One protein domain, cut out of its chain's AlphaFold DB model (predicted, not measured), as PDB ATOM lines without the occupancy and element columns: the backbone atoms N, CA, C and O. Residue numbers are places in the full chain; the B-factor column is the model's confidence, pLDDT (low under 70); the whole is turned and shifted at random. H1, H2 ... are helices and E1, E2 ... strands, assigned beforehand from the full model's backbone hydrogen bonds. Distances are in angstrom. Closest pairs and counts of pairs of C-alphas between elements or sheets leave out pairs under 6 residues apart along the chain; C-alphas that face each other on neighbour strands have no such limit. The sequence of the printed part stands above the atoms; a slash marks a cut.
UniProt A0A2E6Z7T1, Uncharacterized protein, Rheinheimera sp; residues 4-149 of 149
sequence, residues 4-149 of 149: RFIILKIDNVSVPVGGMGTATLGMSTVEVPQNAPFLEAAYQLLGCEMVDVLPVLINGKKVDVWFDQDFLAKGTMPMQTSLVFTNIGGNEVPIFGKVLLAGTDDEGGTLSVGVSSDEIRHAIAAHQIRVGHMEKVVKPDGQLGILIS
ATOM      1  N   ARG A   4     142.524 114.352 109.581       82.19
ATOM      2  CA  ARG A   4     142.783 113.671 110.862       82.19
ATOM      3  C   ARG A   4     144.064 114.192 111.481       82.19
ATOM      4  O   ARG A   4     144.995 114.422 110.732       82.19
ATOM      5  N   PHE A   5     144.119 114.302 112.800       86.12
ATOM      6  CA  PHE A   5     145.313 114.684 113.553       86.12
ATOM      7  C   PHE A   5     145.467 113.821 114.806       86.12
ATOM      8  O   PHE A   5     144.496 113.214 115.267       86.12
ATOM      9  N   ILE A   6     146.675 113.774 115.371       86.50
ATOM     10  CA  ILE A   6     146.950 113.085 116.640       86.50
ATOM     11  C   ILE A   6     147.244 114.124 117.713       86.50
ATOM     12  O   ILE A   6     148.085 114.994 117.521       86.50
ATOM     13  N   ILE A   7     146.576 114.003 118.855       89.75
ATOM     14  CA  ILE A   7     146.858 114.789 120.054       89.75
ATOM     15  C   ILE A   7     147.507 113.878 121.082       89.75
ATOM     16  O   ILE A   7     146.969 112.810 121.391       89.75
ATOM     17  N   LEU A   8     148.633 114.323 121.633       87.62
ATOM     18  CA  LEU A   8     149.232 113.725 122.818       87.62
ATOM     19  C   LEU A   8     149.019 114.642 124.017       87.62
ATOM     20  O   LEU A   8     149.077 115.866 123.908       87.62
ATOM     21  N   LYS A   9     148.751 114.038 125.168       88.12
ATOM     22  CA  LYS A   9     148.574 114.746 126.435       88.12
ATOM     23  C   LYS A   9     149.021 113.875 127.592       88.12
ATOM     24  O   LYS A   9     149.004 112.655 127.496       88.12
ATOM     25  N   ILE A  10     149.373 114.491 128.704       83.62
ATOM     26  CA  ILE A  10     149.579 113.763 129.955       83.62
ATOM     27  C   ILE A  10     148.202 113.588 130.605       83.62
ATOM     28  O   ILE A  10     147.516 114.576 130.858       83.62
ATOM     29  N   ASP A  11     147.771 112.341 130.809       72.56
ATOM     30  CA  ASP A  11     146.404 112.032 131.263       72.56
ATOM     31  C   ASP A  11     146.275 111.967 132.783       72.56
ATOM     32  O   ASP A  11     145.331 112.509 133.346       72.56
ATOM     33  N   ASN A  12     147.226 111.315 133.446       63.28
ATOM     34  CA  ASN A  12     147.251 111.178 134.894       63.28
ATOM     35  C   ASN A  12     148.652 111.491 135.382       63.28
ATOM     36  O   ASN A  12     149.613 110.949 134.846       63.28
ATOM     37  N   VAL A  13     148.748 112.324 136.414       62.44
ATOM     38  CA  VAL A  13     149.949 112.495 137.230       62.44
ATOM     39  C   VAL A  13     149.552 112.063 138.633       62.44
ATOM     40  O   VAL A  13     148.812 112.766 139.316       62.44
ATOM     41  N   SER A  14     149.980 110.875 139.053       58.19
ATOM     42  CA  SER A  14     149.755 110.404 140.418       58.19
ATOM     43  C   SER A  14     151.054 110.510 141.194       58.19
ATOM     44  O   SER A  14     151.997 109.771 140.917       58.19
ATOM     45  N   VAL A  15     151.095 111.412 142.172       53.66
ATOM     46  CA  VAL A  15     152.206 111.516 143.121       53.66
ATOM     47  C   VAL A  15     151.771 110.825 144.415       53.66
ATOM     48  O   VAL A  15     150.970 111.395 145.160       53.66
ATOM     49  N   PRO A  16     152.196 109.578 144.686       50.94
ATOM     50  CA  PRO A  16     151.911 108.954 145.969       50.94
ATOM     51  C   PRO A  16     152.602 109.737 147.094       50.94
ATOM     52  O   PRO A  16     153.690 110.284 146.911       50.94
ATOM     53  N   VAL A  17     151.971 109.784 148.274       43.81
ATOM     54  CA  VAL A  17     152.522 110.451 149.463       43.81
ATOM     55  C   VAL A  17     153.870 109.802 149.808       43.81
ATOM     56  O   VAL A  17     153.905 108.682 150.310       43.81
ATOM     57  N   GLY A  18     154.974 110.491 149.499       49.03
ATOM     58  CA  GLY A  18     156.345 110.043 149.777       49.03
ATOM     59  C   GLY A  18     157.101 109.347 148.632       49.03
ATOM     60  O   GLY A  18     158.139 108.752 148.909       49.03
ATOM     61  N   GLY A  19     156.632 109.396 147.375       48.44
ATOM     62  CA  GLY A  19     157.298 108.726 146.243       48.44
ATOM     63  C   GLY A  19     157.373 109.530 144.938       48.44
ATOM     64  O   GLY A  19     156.742 110.575 144.793       48.44
ATOM     65  N   MET A  20     158.149 109.009 143.976       53.72
ATOM     66  CA  MET A  20     158.240 109.511 142.596       53.72
ATOM     67  C   MET A  20     156.872 109.382 141.910       53.72
ATOM     68  O   MET A  20     156.277 108.302 141.910       53.72
ATOM     69  N   GLY A  21     156.356 110.477 141.350       55.31
ATOM     70  CA  GLY A  21     155.070 110.465 140.659       55.31
ATOM     71  C   GLY A  21     155.123 109.668 139.356       55.31
ATOM     72  O   GLY A  21     156.076 109.787 138.592       55.31
ATOM     73  N   THR A  22     154.090 108.872 139.084       60.62
ATOM     74  CA  THR A  22     153.922 108.210 137.784       60.62
ATOM     75  C   THR A  22     153.000 109.036 136.910       60.62
ATOM     76  O   THR A  22     151.923 109.443 137.355       60.62
ATOM     77  N   ALA A  23     153.407 109.246 135.662       69.44
ATOM     78  CA  ALA A  23     152.583 109.914 134.677       69.44
ATOM     79  C   ALA A  23     152.378 109.062 133.426       69.44
ATOM     80  O   ALA A  23     153.306 108.412 132.944       69.44
ATOM     81  N   THR A  24     151.150 109.058 132.907       75.62
ATOM     82  CA  THR A  24     150.778 108.279 131.719       75.62
ATOM     83  C   THR A  24     150.532 109.181 130.520       75.62
ATOM     84  O   THR A  24     149.818 110.183 130.616       75.62
ATOM     85  N   LEU A  25     151.084 108.781 129.375       83.88
ATOM     86  CA  LEU A  25     150.853 109.437 128.096       83.88
ATOM     87  C   LEU A  25     149.514 108.995 127.496       83.88
ATOM     88  O   LEU A  25     149.315 107.822 127.190       83.88
ATOM     89  N   GLY A  26     148.620 109.957 127.311       85.88
ATOM     90  CA  GLY A  26     147.384 109.839 126.557       85.88
ATOM     91  C   GLY A  26     147.585 110.171 125.087       85.88
ATOM     92  O   GLY A  26     148.300 111.111 124.740       85.88
ATOM     93  N   MET A  27     146.907 109.427 124.215       90.56
ATOM     94  CA  MET A  27     146.870 109.683 122.777       90.56
ATOM     95  C   MET A  27     145.424 109.654 122.287       90.56
ATOM     96  O   MET A  27     144.653 108.763 122.642       90.56
ATOM     97  N   SER A  28     145.044 110.618 121.454       89.38
ATOM     98  CA  SER A  28     143.714 110.684 120.843       89.38
ATOM     99  C   SER A  28     143.811 111.120 119.387       89.38
ATOM    100  O   SER A  28     144.630 111.967 119.041       89.38
ATOM    101  N   THR A  29     142.968 110.551 118.528       88.44
ATOM    102  CA  THR A  29     142.825 110.990 117.135       88.44
ATOM    103  C   THR A  29     141.649 111.947 117.041       88.44
ATOM    104  O   THR A  29     140.581 111.652 117.575       88.44
ATOM    105  N   VAL A  30     141.835 113.073 116.355       86.44
ATOM    106  CA  VAL A  30     140.780 114.074 116.169       86.44
ATOM    107  C   VAL A  30     140.563 114.354 114.689       86.44
ATOM    108  O   VAL A  30     141.513 114.390 113.909       86.44
ATOM    109  N   GLU A  31     139.302 114.529 114.302       84.88
ATOM    110  CA  GLU A  31     138.900 114.883 112.945       84.88
ATOM    111  C   GLU A  31     138.522 116.364 112.877       84.88
ATOM    112  O   GLU A  31     137.709 116.854 113.657       84.88
ATOM    113  N   VAL A  32     139.108 117.075 111.919       80.31
ATOM    114  CA  VAL A  32     138.856 118.485 111.631       80.31
ATOM    115  C   VAL A  32     138.240 118.584 110.232       80.31
ATOM    116  O   VAL A  32     138.761 117.980 109.287       80.31
ATOM    117  N   PRO A  33     137.142 119.335 110.042       77.56
ATOM    118  CA  PRO A  33     136.552 119.534 108.721       77.56
ATOM    119  C   PRO A  33     137.572 120.066 107.703       77.56
ATOM    120  O   PRO A  33     138.374 120.939 108.016       77.56
ATOM    121  N   GLN A  34     137.520 119.581 106.457       73.19
ATOM    122  CA  GLN A  34     138.498 119.939 105.412       73.19
ATOM    123  C   GLN A  34     138.604 121.448 105.157       73.19
ATOM    124  O   GLN A  34     139.679 121.939 104.821       73.19
ATOM    125  N   ASN A  35     137.476 122.141 105.303       76.00
ATOM    126  CA  ASN A  35     137.318 123.555 104.981       76.00
ATOM    127  C   ASN A  35     137.565 124.466 106.194       76.00
ATOM    128  O   ASN A  35     137.458 125.680 106.059       76.00
ATOM    129  N   ALA A  36     137.843 123.902 107.375       72.19
ATOM    130  CA  ALA A  36     138.145 124.699 108.556       72.19
ATOM    131  C   ALA A  36     139.571 125.276 108.449       72.19
ATOM    132  O   ALA A  36     140.491 124.540 108.067       72.19
ATOM    133  N   PRO A  37     139.785 126.559 108.798       81.69
ATOM    134  CA  PRO A  37     141.126 127.112 108.938       81.69
ATOM    135  C   PRO A  37     141.924 126.282 109.950       81.69
ATOM    136  O   PRO A  37     141.531 126.151 111.107       81.69
ATOM    137  N   PHE A  38     143.042 125.693 109.512       82.69
ATOM    138  CA  PHE A  38     143.800 124.758 110.351       82.69
ATOM    139  C   PHE A  38     144.281 125.403 111.656       82.69
ATOM    140  O   PHE A  38     144.169 124.792 112.714       82.69
ATOM    141  N   LEU A  39     144.749 126.650 111.582       85.50
ATOM    142  CA  LEU A  39     145.231 127.398 112.741       85.50
ATOM    143  C   LEU A  39     144.142 127.578 113.813       85.50
ATOM    144  O   LEU A  39     144.392 127.361 114.993       85.50
ATOM    145  N   GLU A  40     142.913 127.893 113.401       86.56
ATOM    146  CA  GLU A  40     141.779 128.044 114.319       86.56
ATOM    147  C   GLU A  40     141.398 126.705 114.968       86.56
ATOM    148  O   GLU A  40     141.137 126.639 116.170       86.56
ATOM    149  N   ALA A  41     141.448 125.613 114.199       85.88
ATOM    150  CA  ALA A  41     141.269 124.274 114.749       85.88
ATOM    151  C   ALA A  41     142.381 123.921 115.751       85.88
ATOM    152  O   ALA A  41     142.089 123.360 116.805       85.88
ATOM    153  N   ALA A  42     143.640 124.273 115.472       88.25
ATOM    154  CA  ALA A  42     144.755 124.035 116.384       88.25
ATOM    155  C   ALA A  42     144.553 124.759 117.727       88.25
ATOM    156  O   ALA A  42     144.668 124.117 118.773       88.25
ATOM    157  N   TYR A  43     144.153 126.038 117.706       90.44
ATOM    158  CA  TYR A  43     143.807 126.799 118.915       90.44
ATOM    159  C   TYR A  43     142.717 126.115 119.741       90.44
ATOM    160  O   TYR A  43     142.870 125.932 120.948       90.44
ATOM    161  N   GLN A  44     141.642 125.660 119.093       89.25
ATOM    162  CA  GLN A  44     140.544 124.975 119.779       89.25
ATOM    163  C   GLN A  44     140.965 123.623 120.372       89.25
ATOM    164  O   GLN A  44     140.589 123.294 121.497       89.25
ATOM    165  N   LEU A  45     141.751 122.833 119.636       89.38
ATOM    166  CA  LEU A  45     142.194 121.504 120.068       89.38
ATOM    167  C   LEU A  45     143.181 121.570 121.240       89.38
ATOM    168  O   LEU A  45     143.087 120.782 122.191       89.38
ATOM    169  N   LEU A  46     144.115 122.518 121.176       89.69
ATOM    170  CA  LEU A  46     145.111 122.743 122.218       89.69
ATOM    171  C   LEU A  46     144.519 123.512 123.408       89.69
ATOM    172  O   LEU A  46     144.940 123.286 124.542       89.69
ATOM    173  N   GLY A  47     143.475 124.314 123.182       89.50
ATOM    174  CA  GLY A  47     142.852 125.161 124.197       89.50
ATOM    175  C   GLY A  47     143.719 126.369 124.544       89.50
ATOM    176  O   GLY A  47     143.835 126.717 125.718       89.50
ATOM    177  N   CYS A  48     144.362 126.970 123.544       89.00
ATOM    178  CA  CYS A  48     145.252 128.115 123.698       89.00
ATOM    179  C   CYS A  48     144.942 129.207 122.667       89.00
ATOM    180  O   CYS A  48     144.230 128.976 121.693       89.00
ATOM    181  N   GLU A  49     145.484 130.402 122.899       89.62
ATOM    182  CA  GLU A  49     145.353 131.557 121.996       89.62
ATOM    183  C   GLU A  49     146.556 131.696 121.055       89.62
ATOM    184  O   GLU A  49     146.453 132.318 119.999       89.62
ATOM    185  N   MET A  50     147.689 131.100 121.436       90.00
ATOM    186  CA  MET A  50     148.946 131.164 120.709       90.00
ATOM    187  C   MET A  50     149.587 129.783 120.656       90.00
ATOM    188  O   MET A  50     149.541 129.018 121.625       90.00
ATOM    189  N   VAL A  51     150.147 129.452 119.496       91.31
ATOM    190  CA  VAL A  51     150.819 128.177 119.249       91.31
ATOM    191  C   VAL A  51     152.222 128.431 118.741       91.31
ATOM    192  O   VAL A  51     152.412 129.263 117.857       91.31
ATOM    193  N   ASP A  52     153.164 127.656 119.257       91.00
ATOM    194  CA  ASP A  52     154.469 127.470 118.640       91.00
ATOM    195  C   ASP A  52     154.490 126.143 117.876       91.00
ATOM    196  O   ASP A  52     153.748 125.202 118.186       91.00
ATOM    197  N   VAL A  53     155.353 126.083 116.861       89.88
ATOM    198  CA  VAL A  53     155.532 124.909 116.004       89.88
ATOM    199  C   VAL A  53     156.986 124.471 116.046       89.88
ATOM    200  O   VAL A  53     157.887 125.238 115.706       89.88
ATOM    201  N   LEU A  54     157.212 123.222 116.443       88.94
ATOM    202  CA  LEU A  54     158.531 122.605 116.467       88.94
ATOM    203  C   LEU A  54     158.588 121.440 115.472       88.94
ATOM    204  O   LEU A  54     157.930 120.422 115.702       88.94
ATOM    205  N   PRO A  55     159.386 121.541 114.397       87.94
ATOM    206  CA  PRO A  55     159.599 120.422 113.493       87.94
ATOM    207  C   PRO A  55     160.479 119.358 114.162       87.94
ATOM    208  O   PRO A  55     161.557 119.651 114.685       87.94
ATOM    209  N   VAL A  56     160.037 118.104 114.115       87.56
ATOM    210  CA  VAL A  56     160.743 116.945 114.678       87.56
ATOM    211  C   VAL A  56     160.799 115.791 113.679       87.56
ATOM    212  O   VAL A  56     160.032 115.732 112.715       87.56
ATOM    213  N   LEU A  57     161.706 114.842 113.921       87.31
ATOM    214  CA  LEU A  57     161.762 113.581 113.186       87.31
ATOM    215  C   LEU A  57     161.238 112.443 114.059       87.31
ATOM    216  O   LEU A  57     161.877 112.060 115.034       87.31
ATOM    217  N   ILE A  58     160.107 111.861 113.669       86.69
ATOM    218  CA  ILE A  58     159.524 110.687 114.326       86.69
ATOM    219  C   ILE A  58     159.612 109.514 113.355       86.69
ATOM    220  O   ILE A  58     159.068 109.576 112.255       86.69
ATOM    221  N   ASN A  59     160.335 108.458 113.735       87.25
ATOM    222  CA  ASN A  59     160.634 107.312 112.866       87.25
ATOM    223  C   ASN A  59     161.154 107.722 111.468       87.25
ATOM    224  O   ASN A  59     160.814 107.107 110.458       87.25
ATOM    225  N   GLY A  60     161.950 108.796 111.400       85.00
ATOM    226  CA  GLY A  60     162.509 109.326 110.150       85.00
ATOM    227  C   GLY A  60     161.556 110.188 109.313       85.00
ATOM    228  O   GLY A  60     161.959 110.662 108.255       85.00
ATOM    229  N   LYS A  61     160.321 110.428 109.768       85.94
ATOM    230  CA  LYS A  61     159.353 111.313 109.104       85.94
ATOM    231  C   LYS A  61     159.337 112.692 109.750       85.94
ATOM    232  O   LYS A  61     159.369 112.792 110.976       85.94
ATOM    233  N   LYS A  62     159.251 113.738 108.923       85.69
ATOM    234  CA  LYS A  62     159.048 115.120 109.378       85.69
ATOM    235  C   LYS A  62     157.632 115.271 109.932       85.69
ATOM    236  O   LYS A  62     156.659 114.921 109.261       85.69
ATOM    237  N   VAL A  63     157.543 115.761 111.159       87.94
ATOM    238  CA  VAL A  63     156.289 116.024 111.865       87.94
ATOM    239  C   VAL A  63     156.408 117.382 112.528       87.94
ATOM    240  O   VAL A  63     157.403 117.648 113.198       87.94
ATOM    241  N   ASP A  64     155.382 118.209 112.390       89.62
ATOM    242  CA  ASP A  64     155.266 119.441 113.150       89.62
ATOM    243  C   ASP A  64     154.551 119.166 114.468       89.62
ATOM    244  O   ASP A  64     153.435 118.631 114.500       89.62
ATOM    245  N   VAL A  65     155.198 119.552 115.565       90.50
ATOM    246  CA  VAL A  65     154.630 119.521 116.910       90.50
ATOM    247  C   VAL A  65     154.107 120.908 117.239       90.50
ATOM    248  O   VAL A  65     154.882 121.844 117.404       90.50
ATOM    249  N   TRP A  66     152.789 121.025 117.345       92.19
ATOM    250  CA  TRP A  66     152.095 122.260 117.692       92.19
ATOM    251  C   TRP A  66     151.738 122.246 119.176       92.19
ATOM    252  O   TRP A  66     151.159 121.266 119.658       92.19
ATOM    253  N   PHE A  67     152.063 123.315 119.901       91.50
ATOM    254  CA  PHE A  67     151.856 123.399 121.349       91.50
ATOM    255  C   PHE A  67     151.621 124.833 121.824       91.50
ATOM    256  O   PHE A  67     151.922 125.790 121.121       91.50
ATOM    257  N   ASP A  68     151.062 124.969 123.025       90.75
ATOM    258  CA  ASP A  68     150.758 126.258 123.654       90.75
ATOM    259  C   ASP A  68     152.046 127.007 124.025       90.75
ATOM    260  O   ASP A  68     152.756 126.615 124.956       90.75
ATOM    261  N   GLN A  69     152.327 128.095 123.307       86.31
ATOM    262  CA  GLN A  69     153.511 128.933 123.520       86.31
ATOM    263  C   GLN A  69     153.536 129.545 124.929       86.31
ATOM    264  O   GLN A  69     154.583 129.647 125.569       86.31
ATOM    265  N   ASP A  70     152.363 129.900 125.452       83.50
ATOM    266  CA  ASP A  70     152.234 130.627 126.712       83.50
ATOM    267  C   ASP A  70     152.098 129.704 127.925       83.50
ATOM    268  O   ASP A  70     151.864 130.175 129.042       83.50
ATOM    269  N   PHE A  71     152.243 128.386 127.747       77.94
ATOM    270  CA  PHE A  71     151.977 127.421 128.813       77.94
ATOM    271  C   PHE A  71     152.760 127.730 130.098       77.94
ATOM    272  O   PHE A  71     152.198 127.732 131.194       77.94
ATOM    273  N   LEU A  72     154.052 128.047 129.971       70.56
ATOM    274  CA  LEU A  72     154.908 128.387 131.112       70.56
ATOM    275  C   LEU A  72     154.559 129.749 131.732       70.56
ATOM    276  O   LEU A  72     154.649 129.912 132.949       70.56
ATOM    277  N   ALA A  73     154.135 130.719 130.917       72.69
ATOM    278  CA  ALA A  73     153.764 132.058 131.375       72.69
ATOM    279  C   ALA A  73     152.471 132.052 132.207       72.69
ATOM    280  O   ALA A  73     152.309 132.880 133.103       72.69
ATOM    281  N   LYS A  74     151.587 131.070 131.983       73.38
ATOM    282  CA  LYS A  74     150.339 130.872 132.743       73.38
ATOM    283  C   LYS A  74     150.561 130.440 134.204       73.38
ATOM    284  O   LYS A  74     149.598 130.331 134.958       73.38
ATOM    285  N   GLY A  75     151.812 130.243 134.636       58.34
ATOM    286  CA  GLY A  75     152.180 130.184 136.055       58.34
ATOM    287  C   GLY A  75     151.836 128.876 136.777       58.34
ATOM    288  O   GLY A  75     151.761 128.855 138.005       58.34
ATOM    289  N   THR A  76     151.640 127.774 136.058       58.44
ATOM    290  CA  THR A  76     151.307 126.464 136.636       58.44
ATOM    291  C   THR A  76     152.534 125.789 137.270       58.44
ATOM    292  O   THR A  76     153.169 124.933 136.676       58.44
ATOM    293  N   MET A  77     152.900 126.141 138.502       52.00
ATOM    294  CA  MET A  77     153.943 125.448 139.284       52.00
ATOM    295  C   MET A  77     153.377 124.925 140.616       52.00
ATOM    296  O   MET A  77     152.475 125.569 141.155       52.00
ATOM    297  N   PRO A  78     153.912 123.819 141.185       53.97
ATOM    298  CA  PRO A  78     155.221 123.220 140.885       53.97
ATOM    299  C   PRO A  78     155.174 121.755 140.394       53.97
ATOM    300  O   PRO A  78     154.173 121.072 140.567       53.97
ATOM    301  N   MET A  79     156.295 121.286 139.823       54.62
ATOM    302  CA  MET A  79     156.516 119.948 139.231       54.62
ATOM    303  C   MET A  79     155.705 119.682 137.958       54.62
ATOM    304  O   MET A  79     154.630 119.086 137.985       54.62
ATOM    305  N   GLN A  80     156.239 120.115 136.814       68.69
ATOM    306  CA  GLN A  80     155.585 119.881 135.532       68.69
ATOM    307  C   GLN A  80     156.118 118.603 134.893       68.69
ATOM    308  O   GLN A  80     157.261 118.525 134.443       68.69
ATOM    309  N   THR A  81     155.258 117.595 134.837       73.06
ATOM    310  CA  THR A  81     155.409 116.515 133.874       73.06
ATOM    311  C   THR A  81     155.309 117.102 132.463       73.06
ATOM    312  O   THR A  81     154.381 117.863 132.179       73.06
ATOM    313  N   SER A  82     156.243 116.753 131.582       79.88
ATOM    314  CA  SER A  82     156.293 117.229 130.196       79.88
ATOM    315  C   SER A  82     156.395 116.074 129.204       79.88
ATOM    316  O   SER A  82     156.757 114.947 129.553       79.88
ATOM    317  N   LEU A  83     156.045 116.353 127.951       87.06
ATOM    318  CA  LEU A  83     156.375 115.484 126.830       87.06
ATOM    319  C   LEU A  83     157.772 115.846 126.354       87.06
ATOM    320  O   LEU A  83     158.014 116.979 125.959       87.06
ATOM    321  N   VAL A  84     158.688 114.891 126.382       87.25
ATOM    322  CA  VAL A  84     160.055 115.083 125.910       87.25
ATOM    323  C   VAL A  84     160.195 114.426 124.550       87.25
ATOM    324  O   VAL A  84     160.066 113.204 124.421       87.25
ATOM    325  N   PHE A  85     160.465 115.253 123.546       87.44
ATOM    326  CA  PHE A  85     160.822 114.820 122.203       87.44
ATOM    327  C   PHE A  85     162.338 114.740 122.110       87.44
ATOM    328  O   PHE A  85     163.040 115.703 122.426       87.44
ATOM    329  N   THR A  86     162.855 113.587 121.699       83.25
ATOM    330  CA  THR A  86     164.298 113.367 121.590       83.25
ATOM    331  C   THR A  86     164.770 113.482 120.154       83.25
ATOM    332  O   THR A  86     163.987 113.414 119.205       83.25
ATOM    333  N   ASN A  87     166.085 113.645 120.001       70.94
ATOM    334  CA  ASN A  87     166.763 113.667 118.710       70.94
ATOM    335  C   ASN A  87     166.406 114.878 117.826       70.94
ATOM    336  O   ASN A  87     166.438 114.806 116.597       70.94
ATOM    337  N   ILE A  88     166.126 116.024 118.449       70.12
ATOM    338  CA  ILE A  88     165.961 117.303 117.751       70.12
ATOM    339  C   ILE A  88     167.345 117.942 117.647       70.12
ATOM    340  O   ILE A  88     167.818 118.612 118.564       70.12
ATOM    341  N   GLY A  89     168.060 117.634 116.562       65.56
ATOM    342  CA  GLY A  89     169.456 118.060 116.392       65.56
ATOM    343  C   GLY A  89     170.391 117.499 117.470       65.56
ATOM    344  O   GLY A  89     171.330 118.175 117.879       65.56
ATOM    345  N   GLY A  90     170.100 116.293 117.973       69.94
ATOM    346  CA  GLY A  90     170.818 115.673 119.091       69.94
ATOM    347  C   GLY A  90     170.382 116.145 120.483       69.94
ATOM    348  O   GLY A  90     170.910 115.642 121.470       69.94
ATOM    349  N   ASN A  91     169.413 117.060 120.577       79.44
ATOM    350  CA  ASN A  91     168.892 117.557 121.847       79.44
ATOM    351  C   ASN A  91     167.555 116.911 122.216       79.44
ATOM    352  O   ASN A  91     166.846 116.342 121.377       79.44
ATOM    353  N   GLU A  92     167.209 117.051 123.489       85.75
ATOM    354  CA  GLU A  92     165.888 116.748 124.019       85.75
ATOM    355  C   GLU A  92     165.128 118.051 124.236       85.75
ATOM    356  O   GLU A  92     165.652 118.982 124.849       85.75
ATOM    357  N   VAL A  93     163.899 118.116 123.732       85.62
ATOM    358  CA  VAL A  93     163.047 119.291 123.891       85.62
ATOM    359  C   VAL A  93     161.814 118.900 124.693       85.62
ATOM    360  O   VAL A  93     161.002 118.095 124.223       85.62
ATOM    361  N   PRO A  94     161.663 119.438 125.911       85.69
ATOM    362  CA  PRO A  94     160.445 119.287 126.675       85.69
ATOM    363  C   PRO A  94     159.374 120.254 126.171       85.69
ATOM    364  O   PRO A  94     159.623 121.442 125.980       85.69
ATOM    365  N   ILE A  95     158.166 119.734 126.006       87.00
ATOM    366  CA  ILE A  95     156.970 120.474 125.628       87.00
ATOM    367  C   ILE A  95     155.894 120.190 126.667       87.00
ATOM    368  O   ILE A  95     155.702 119.054 127.111       87.00
ATOM    369  N   PHE A  96     155.191 121.237 127.073       83.00
ATOM    370  CA  PHE A  96     154.244 121.174 128.172       83.00
ATOM    371  C   PHE A  96     152.797 121.185 127.682       83.00
ATOM    372  O   PHE A  96     152.460 121.805 126.676       83.00
ATOM    373  N   GLY A  97     151.927 120.504 128.428       82.88
ATOM    374  CA  GLY A  97     150.502 120.443 128.125       82.88
ATOM    375  C   GLY A  97     150.160 119.461 127.004       82.88
ATOM    376  O   GLY A  97     150.663 118.336 126.959       82.88
ATOM    377  N   LYS A  98     149.215 119.863 126.152       88.62
ATOM    378  CA  LYS A  98     148.789 119.082 124.989       88.62
ATOM    379  C   LYS A  98     149.672 119.431 123.802       88.62
ATOM    380  O   LYS A  98     150.041 120.588 123.631       88.62
ATOM    381  N   VAL A  99     149.920 118.449 122.950       91.56
ATOM    382  CA  VAL A  99     150.589 118.658 121.668       91.56
ATOM    383  C   VAL A  99     149.758 118.063 120.551       91.56
ATOM    384  O   VAL A  99     149.177 116.987 120.697       91.56
ATOM    385  N   LEU A 100     149.706 118.772 119.434       91.62
ATOM    386  CA  LEU A 100     149.061 118.343 118.207       91.62
ATOM    387  C   LEU A 100     150.159 117.981 117.206       91.62
ATOM    388  O   LEU A 100     151.044 118.784 116.931       91.62
ATOM    389  N   LEU A 101     150.103 116.763 116.679       90.50
ATOM    390  CA  LEU A 101     151.031 116.270 115.671       90.50
ATOM    391  C   LEU A 101     150.387 116.391 114.296       90.50
ATOM    392  O   LEU A 101     149.338 115.787 114.037       90.50
ATOM    393  N   ALA A 102     151.042 117.145 113.421       87.88
ATOM    394  CA  ALA A 102     150.644 117.330 112.036       87.88
ATOM    395  C   ALA A 102     151.788 116.935 111.096       87.88
ATOM    396  O   ALA A 102     152.960 116.982 111.463       87.88
ATOM    397  N   GLY A 103     151.452 116.486 109.888       83.56
ATOM    398  CA  GLY A 103     152.480 116.236 108.878       83.56
ATOM    399  C   GLY A 103     152.966 117.532 108.253       83.56
ATOM    400  O   GLY A 103     152.250 118.529 108.278       83.56
ATOM    401  N   THR A 104     154.133 117.478 107.629       79.94
ATOM    402  CA  THR A 104     154.718 118.619 106.919       79.94
ATOM    403  C   THR A 104     155.157 118.151 105.542       79.94
ATOM    404  O   THR A 104     155.804 117.106 105.430       79.94
ATOM    405  N   ASP A 105     154.783 118.878 104.494       79.25
ATOM    406  CA  ASP A 105     155.354 118.664 103.164       79.25
ATOM    407  C   ASP A 105     156.740 119.329 103.032       79.25
ATOM    408  O   ASP A 105     157.242 119.983 103.949       79.25
ATOM    409  N   ASP A 106     157.404 119.126 101.895       75.25
ATOM    410  CA  ASP A 106     158.741 119.679 101.661       75.25
ATOM    411  C   ASP A 106     158.754 121.204 101.455       75.25
ATOM    412  O   ASP A 106     159.821 121.813 101.519       75.25
ATOM    413  N   GLU A 107     157.586 121.823 101.267       75.88
ATOM    414  CA  GLU A 107     157.401 123.274 101.163       75.88
ATOM    415  C   GLU A 107     157.056 123.915 102.523       75.88
ATOM    416  O   GLU A 107     156.932 125.137 102.619       75.88
ATOM    417  N   GLY A 108     156.939 123.114 103.592       66.00
ATOM    418  CA  GLY A 108     156.571 123.576 104.934       66.00
ATOM    419  C   GLY A 108     155.058 123.677 105.167       66.00
ATOM    420  O   GLY A 108     154.623 124.251 106.164       66.00
ATOM    421  N   GLY A 109     154.243 123.141 104.260       73.88
ATOM    422  CA  GLY A 109     152.793 123.090 104.365       73.88
ATOM    423  C   GLY A 109     152.309 122.020 105.343       73.88
ATOM    424  O   GLY A 109     152.777 120.880 105.348       73.88
ATOM    425  N   THR A 110     151.327 122.376 106.174       78.19
ATOM    426  CA  THR A 110     150.771 121.456 107.171       78.19
ATOM    427  C   THR A 110     149.785 120.459 106.556       78.19
ATOM    428  O   THR A 110     148.709 120.804 106.052       78.19
ATOM    429  N   LEU A 111     150.122 119.180 106.674       76.75
ATOM    430  CA  LEU A 111     149.328 118.027 106.275       76.75
ATOM    431  C   LEU A 111     148.547 117.462 107.464       76.75
ATOM    432  O   LEU A 111     148.960 117.556 108.615       76.75
ATOM    433  N   SER A 112     147.417 116.816 107.167       69.94
ATOM    434  CA  SER A 112     146.562 116.202 108.193       69.94
ATOM    435  C   SER A 112     147.313 115.185 109.066       69.94
ATOM    436  O   SER A 112     147.486 115.392 110.260       69.94
ATOM    437  N   VAL A 113     147.859 114.126 108.467       66.12
ATOM    438  CA  VAL A 113     148.580 113.076 109.196       66.12
ATOM    439  C   VAL A 113     149.975 112.912 108.606       66.12
ATOM    440  O   VAL A 113     150.110 112.424 107.487       66.12
ATOM    441  N   GLY A 114     151.009 113.293 109.359       66.25
ATOM    442  CA  GLY A 114     152.404 112.951 109.038       66.25
ATOM    443  C   GLY A 114     152.820 111.570 109.546       66.25
ATOM    444  O   GLY A 114     153.715 110.939 108.989       66.25
ATOM    445  N   VAL A 115     152.141 111.089 110.592       80.12
ATOM    446  CA  VAL A 115     152.456 109.860 111.332       80.12
ATOM    447  C   VAL A 115     151.183 109.219 111.875       80.12
ATOM    448  O   VAL A 115     150.301 109.902 112.393       80.12
ATOM    449  N   SER A 116     151.073 107.899 111.753       88.19
ATOM    450  CA  SER A 116     149.962 107.113 112.300       88.19
ATOM    451  C   SER A 116     150.114 106.853 113.803       88.19
ATOM    452  O   SER A 116     151.204 106.943 114.364       88.19
ATOM    453  N   SER A 117     149.026 106.465 114.473       87.88
ATOM    454  CA  SER A 117     149.058 106.118 115.900       87.88
ATOM    455  C   SER A 117     150.019 104.970 116.227       87.88
ATOM    456  O   SER A 117     150.623 104.981 117.295       87.88
ATOM    457  N   ASP A 118     150.187 103.997 115.329       90.50
ATOM    458  CA  ASP A 118     151.146 102.900 115.525       90.50
ATOM    459  C   ASP A 118     152.591 103.386 115.418       90.50
ATOM    460  O   ASP A 118     153.436 102.993 116.217       90.50
ATOM    461  N   GLU A 119     152.870 104.319 114.508       90.06
ATOM    462  CA  GLU A 119     154.181 104.964 114.430       90.06
ATOM    463  C   GLU A 119     154.487 105.768 115.695       90.06
ATOM    464  O   GLU A 119     155.601 105.690 116.210       90.06
ATOM    465  N   ILE A 120     153.501 106.469 116.261       89.25
ATOM    466  CA  ILE A 120     153.675 107.145 117.553       89.25
ATOM    467  C   ILE A 120     153.961 106.142 118.673       89.25
ATOM    468  O   ILE A 120     154.863 106.367 119.477       89.25
ATOM    469  N   ARG A 121     153.253 105.008 118.722       89.81
ATOM    470  CA  ARG A 121     153.526 103.951 119.714       89.81
ATOM    471  C   ARG A 121     154.943 103.402 119.579       89.81
ATOM    472  O   ARG A 121     155.615 103.227 120.591       89.81
ATOM    473  N   HIS A 122     155.414 103.177 118.353       90.31
ATOM    474  CA  HIS A 122     156.798 102.775 118.108       90.31
ATOM    475  C   HIS A 122     157.794 103.850 118.549       90.31
ATOM    476  O   HIS A 122     158.786 103.519 119.186       90.31
ATOM    477  N   ALA A 123     157.506 105.125 118.288       89.44
ATOM    478  CA  ALA A 123     158.342 106.238 118.724       89.44
ATOM    479  C   ALA A 123     158.438 106.314 120.257       89.44
ATOM    480  O   ALA A 123     159.514 106.551 120.799       89.44
ATOM    481  N   ILE A 124     157.336 106.046 120.965       88.69
ATOM    482  CA  ILE A 124     157.321 105.960 122.430       88.69
ATOM    483  C   ILE A 124     158.169 104.780 122.916       88.69
ATOM    484  O   ILE A 124     159.025 104.951 123.782       88.69
ATOM    485  N   ALA A 125     157.976 103.593 122.334       87.50
ATOM    486  CA  ALA A 125     158.746 102.397 122.681       87.50
ATOM    487  C   ALA A 125     160.248 102.546 122.376       87.50
ATOM    488  O   ALA A 125     161.080 101.984 123.081       87.50
ATOM    489  N   ALA A 126     160.594 103.327 121.351       88.88
ATOM    490  CA  ALA A 126     161.963 103.660 120.970       88.88
ATOM    491  C   ALA A 126     162.533 104.879 121.722       88.88
ATOM    492  O   ALA A 126     163.624 105.338 121.388       88.88
ATOM    493  N   HIS A 127     161.809 105.427 122.706       87.69
ATOM    494  CA  HIS A 127     162.199 106.610 123.484       87.69
ATOM    495  C   HIS A 127     162.429 107.891 122.652       87.69
ATOM    496  O   HIS A 127     163.101 108.823 123.101       87.69
ATOM    497  N   GLN A 128     161.831 107.976 121.461       89.75
ATOM    498  CA  GLN A 128     161.756 109.212 120.671       89.75
ATOM    499  C   GLN A 128     160.786 110.229 121.280       89.75
ATOM    500  O   GLN A 128     160.988 111.435 121.176       89.75
ATOM    501  N   ILE A 129     159.738 109.730 121.939       89.38
ATOM    502  CA  ILE A 129     158.762 110.520 122.686       89.38
ATOM    503  C   ILE A 129     158.613 109.866 124.051       89.38
ATOM    504  O   ILE A 129     158.345 108.669 124.141       89.38
ATOM    505  N   ARG A 130     158.761 110.627 125.129       87.31
ATOM    506  CA  ARG A 130     158.545 110.095 126.476       87.31
ATOM    507  C   ARG A 130     157.956 111.135 127.401       87.31
ATOM    508  O   ARG A 130     157.901 112.317 127.082       87.31
ATOM    509  N   VAL A 131     157.538 110.672 128.564       83.31
ATOM    510  CA  VAL A 131     157.168 111.549 129.664       83.31
ATOM    511  C   VAL A 131     158.430 111.851 130.470       83.31
ATOM    512  O   VAL A 131     159.124 110.919 130.869       83.31
ATOM    513  N   GLY A 132     158.738 113.132 130.660       77.44
ATOM    514  CA  GLY A 132     159.856 113.597 131.480       77.44
ATOM    515  C   GLY A 132     159.365 114.330 132.719       77.44
ATOM    516  O   GLY A 132     158.296 114.953 132.703       77.44
ATOM    517  N   HIS A 133     160.141 114.255 133.798       74.38
ATOM    518  CA  HIS A 133     159.913 115.093 134.966       74.38
ATOM    519  C   HIS A 133     160.850 116.294 134.922       74.38
ATOM    520  O   HIS A 133     162.036 116.148 134.624       74.38
ATOM    521  N   MET A 134     160.310 117.484 135.190       70.31
ATOM    522  CA  MET A 134     161.092 118.710 135.182       70.31
ATOM    523  C   MET A 134     161.102 119.391 136.538       70.31
ATOM    524  O   MET A 134     160.067 119.816 137.059       70.31
ATOM    525  N   GLU A 135     162.310 119.546 137.067       67.94
ATOM    526  CA  GLU A 135     162.558 120.262 138.305       67.94
ATOM    527  C   GLU A 135     163.165 121.623 138.000       67.94
ATOM    528  O   GLU A 135     164.139 121.759 137.252       67.94
ATOM    529  N   LYS A 136     162.586 122.661 138.608       64.31
ATOM    530  CA  LYS A 136     163.192 123.985 138.596       64.31
ATOM    531  C   LYS A 136     164.457 123.924 139.439       64.31
ATOM    532  O   LYS A 136     164.386 123.687 140.642       64.31
ATOM    533  N   VAL A 137     165.595 124.216 138.827       67.69
ATOM    534  CA  VAL A 137     166.874 124.296 139.528       67.69
ATOM    535  C   VAL A 137     167.304 125.751 139.562       67.69
ATOM    536  O   VAL A 137     167.375 126.409 138.528       67.69
ATOM    537  N   VAL A 138     167.592 126.279 140.747       73.62
ATOM    538  CA  VAL A 138     168.275 127.572 140.859       73.62
ATOM    539  C   VAL A 138     169.766 127.289 140.756       73.62
ATOM    540  O   VAL A 138     170.332 126.595 141.600       73.62
ATOM    541  N   LYS A 139     170.391 127.773 139.686       76.19
ATOM    542  CA  LYS A 139     171.830 127.648 139.476       76.19
ATOM    543  C   LYS A 139     172.592 128.501 140.508       76.19
ATOM    544  O   LYS A 139     172.029 129.464 141.036       76.19
ATOM    545  N   PRO A 140     173.875 128.199 140.786       76.38
ATOM    546  CA  PRO A 140     174.680 128.946 141.762       76.38
ATOM    547  C   PRO A 140     174.816 130.450 141.476       76.38
ATOM    548  O   PRO A 140     175.085 131.226 142.387       76.38
ATOM    549  N   ASP A 141     174.624 130.864 140.225       85.81
ATOM    550  CA  ASP A 141     174.642 132.256 139.765       85.81
ATOM    551  C   ASP A 141     173.279 132.969 139.900       85.81
ATOM    552  O   ASP A 141     173.122 134.104 139.454       85.81
ATOM    553  N   GLY A 142     172.282 132.312 140.503       71.94
ATOM    554  CA  GLY A 142     170.925 132.832 140.665       71.94
ATOM    555  C   GLY A 142     170.039 132.682 139.426       71.94
ATOM    556  O   GLY A 142     168.869 133.065 139.474       71.94
ATOM    557  N   GLN A 143     170.544 132.109 138.327       72.44
ATOM    558  CA  GLN A 143     169.725 131.838 137.148       72.44
ATOM    559  C   GLN A 143     168.789 130.652 137.372       72.44
ATOM    560  O   GLN A 143     169.111 129.676 138.051       72.44
ATOM    561  N   LEU A 144     167.625 130.702 136.731       60.22
ATOM    562  CA  LEU A 144     166.720 129.564 136.673       60.22
ATOM    563  C   LEU A 144     167.177 128.613 135.565       60.22
ATOM    564  O   LEU A 144     167.264 128.988 134.399       60.22
ATOM    565  N   GLY A 145     167.488 127.381 135.943       62.81
ATOM    566  CA  GLY A 145     167.632 126.243 135.051       62.81
ATOM    567  C   GLY A 145     166.445 125.300 135.189       62.81
ATOM    568  O   GLY A 145     165.688 125.359 136.163       62.81
ATOM    569  N   ILE A 146     166.304 124.403 134.218       67.75
ATOM    570  CA  ILE A 146     165.388 123.279 134.342       67.75
ATOM    571  C   ILE A 146     166.173 121.997 134.119       67.75
ATOM    572  O   ILE A 146     166.923 121.891 133.149       67.75
ATOM    573  N   LEU A 147     166.033 121.063 135.052       66.69
ATOM    574  CA  LEU A 147     166.571 119.720 134.923       66.69
ATOM    575  C   LEU A 147     165.459 118.814 134.407       66.69
ATOM    576  O   LEU A 147     164.351 118.858 134.934       66.69
ATOM    577  N   ILE A 148     165.767 118.015 133.389       67.31
ATOM    578  CA  ILE A 148     164.888 116.967 132.871       67.31
ATOM    579  C   ILE A 148     165.436 115.636 133.390       67.31
ATOM    580  O   ILE A 148     166.606 115.331 133.148       67.31
ATOM    581  N   SER A 149     164.615 114.874 134.109       62.84
ATOM    582  CA  SER A 149     164.919 113.522 134.603       62.84
ATOM    583  C   SER A 149     163.971 112.491 134.012       62.84
ATOM    584  O   SER A 149     162.760 112.818 133.912       62.84
TER     585      SER A 149
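Overview. This is residues 4 to 149 of the 149 residues of an uncharacterized protein of Rheinheimera sp (UniProt A0A2E6Z7T1). Two strongly twisted sheets, E2-E1-E7-E4-E3 and the curled E6-E5-E8-E9, are partly face to face as a sandwich, their strands crossed at 38 degrees. The five-strand sheet curls round H1 on one face, while H2 is on its opposite face and also packs on E8. The printed part has 146 residues, mostly strand, with nine named strands and two named helices in the order E1 E2 H1 E3 E4 E5 E6 E7 H2 E8 E9; both sheets are antiparallel. It is compact, with a radius of gyration of the C-alphas of 15.9 A, and elongated, spanning 49 by 32 by 31 A.

Arrangement. E1, residues 4 to 14, and E2, residues 22 to 32, form a hairpin, with N 7 and O 28 within hydrogen-bond range at 2.8 A. H1, residues 38 to 46, is on the five-strand sheet. E3, residues 51 to 58, bends by 51 degrees at residue 55 and forms a hairpin with E4, residues 61 to 68; N 54 and O 65 are 2.9 A apart. E5, residues 80 to 88, and E6, residues 91 to 95, form a hairpin in the other sheet, with N 85 and O 93 3.0 A apart. The closest C-alphas of E3 and E5, across the sandwich, are those of Val 56 and Ile 88, 6.1 A apart. E7, residues 99 to 104, is the antiparallel neighbour of E1, with N 101 and O 6 2.8 A apart, and of E4, with N 64 and O 102 2.9 A apart. The closest C-alphas of H1 and E7 are those of Leu 46 and Val 99, 6.9 A apart. H2, residues 117 to 125, is on both sheets; its height over the five-strand sheet is 6.8 A, over none of its strands. H1 and H2, on opposite faces of that sheet, make three layers with it. E8, residues 129 to 138, pairs with E5 over residues 129 to 134, N 84 and O 130 being 2.8 A apart. Over residues 134 to 138 it pairs with E9, residues 144 to 148, in a hairpin, with N 137 and O 145 2.9 A apart. In H1 and H2 every O i to N i+4 pair is within hydrogen-bond range.

Along the chain. E1 begins at C-alpha 4, (142.783, 113.671, 110.862), and is 30.5 A long; E2 is 31.9 A, E4 22.6 A and E8 26.7 A. E9 ends at C-alpha 148, (164.888, 116.967, 132.871).

Size, cuts and confidence. The C-alphas farthest apart, those of Asn 35 and Pro 140, are 52.7 A apart. The printed part has no cut; the links E4 to E5 and E7 to H2 are long. Mean pLDDT of the printed part is 78.9, with 33 residues under 70, among them residues 12 to 23 and 144 to 149.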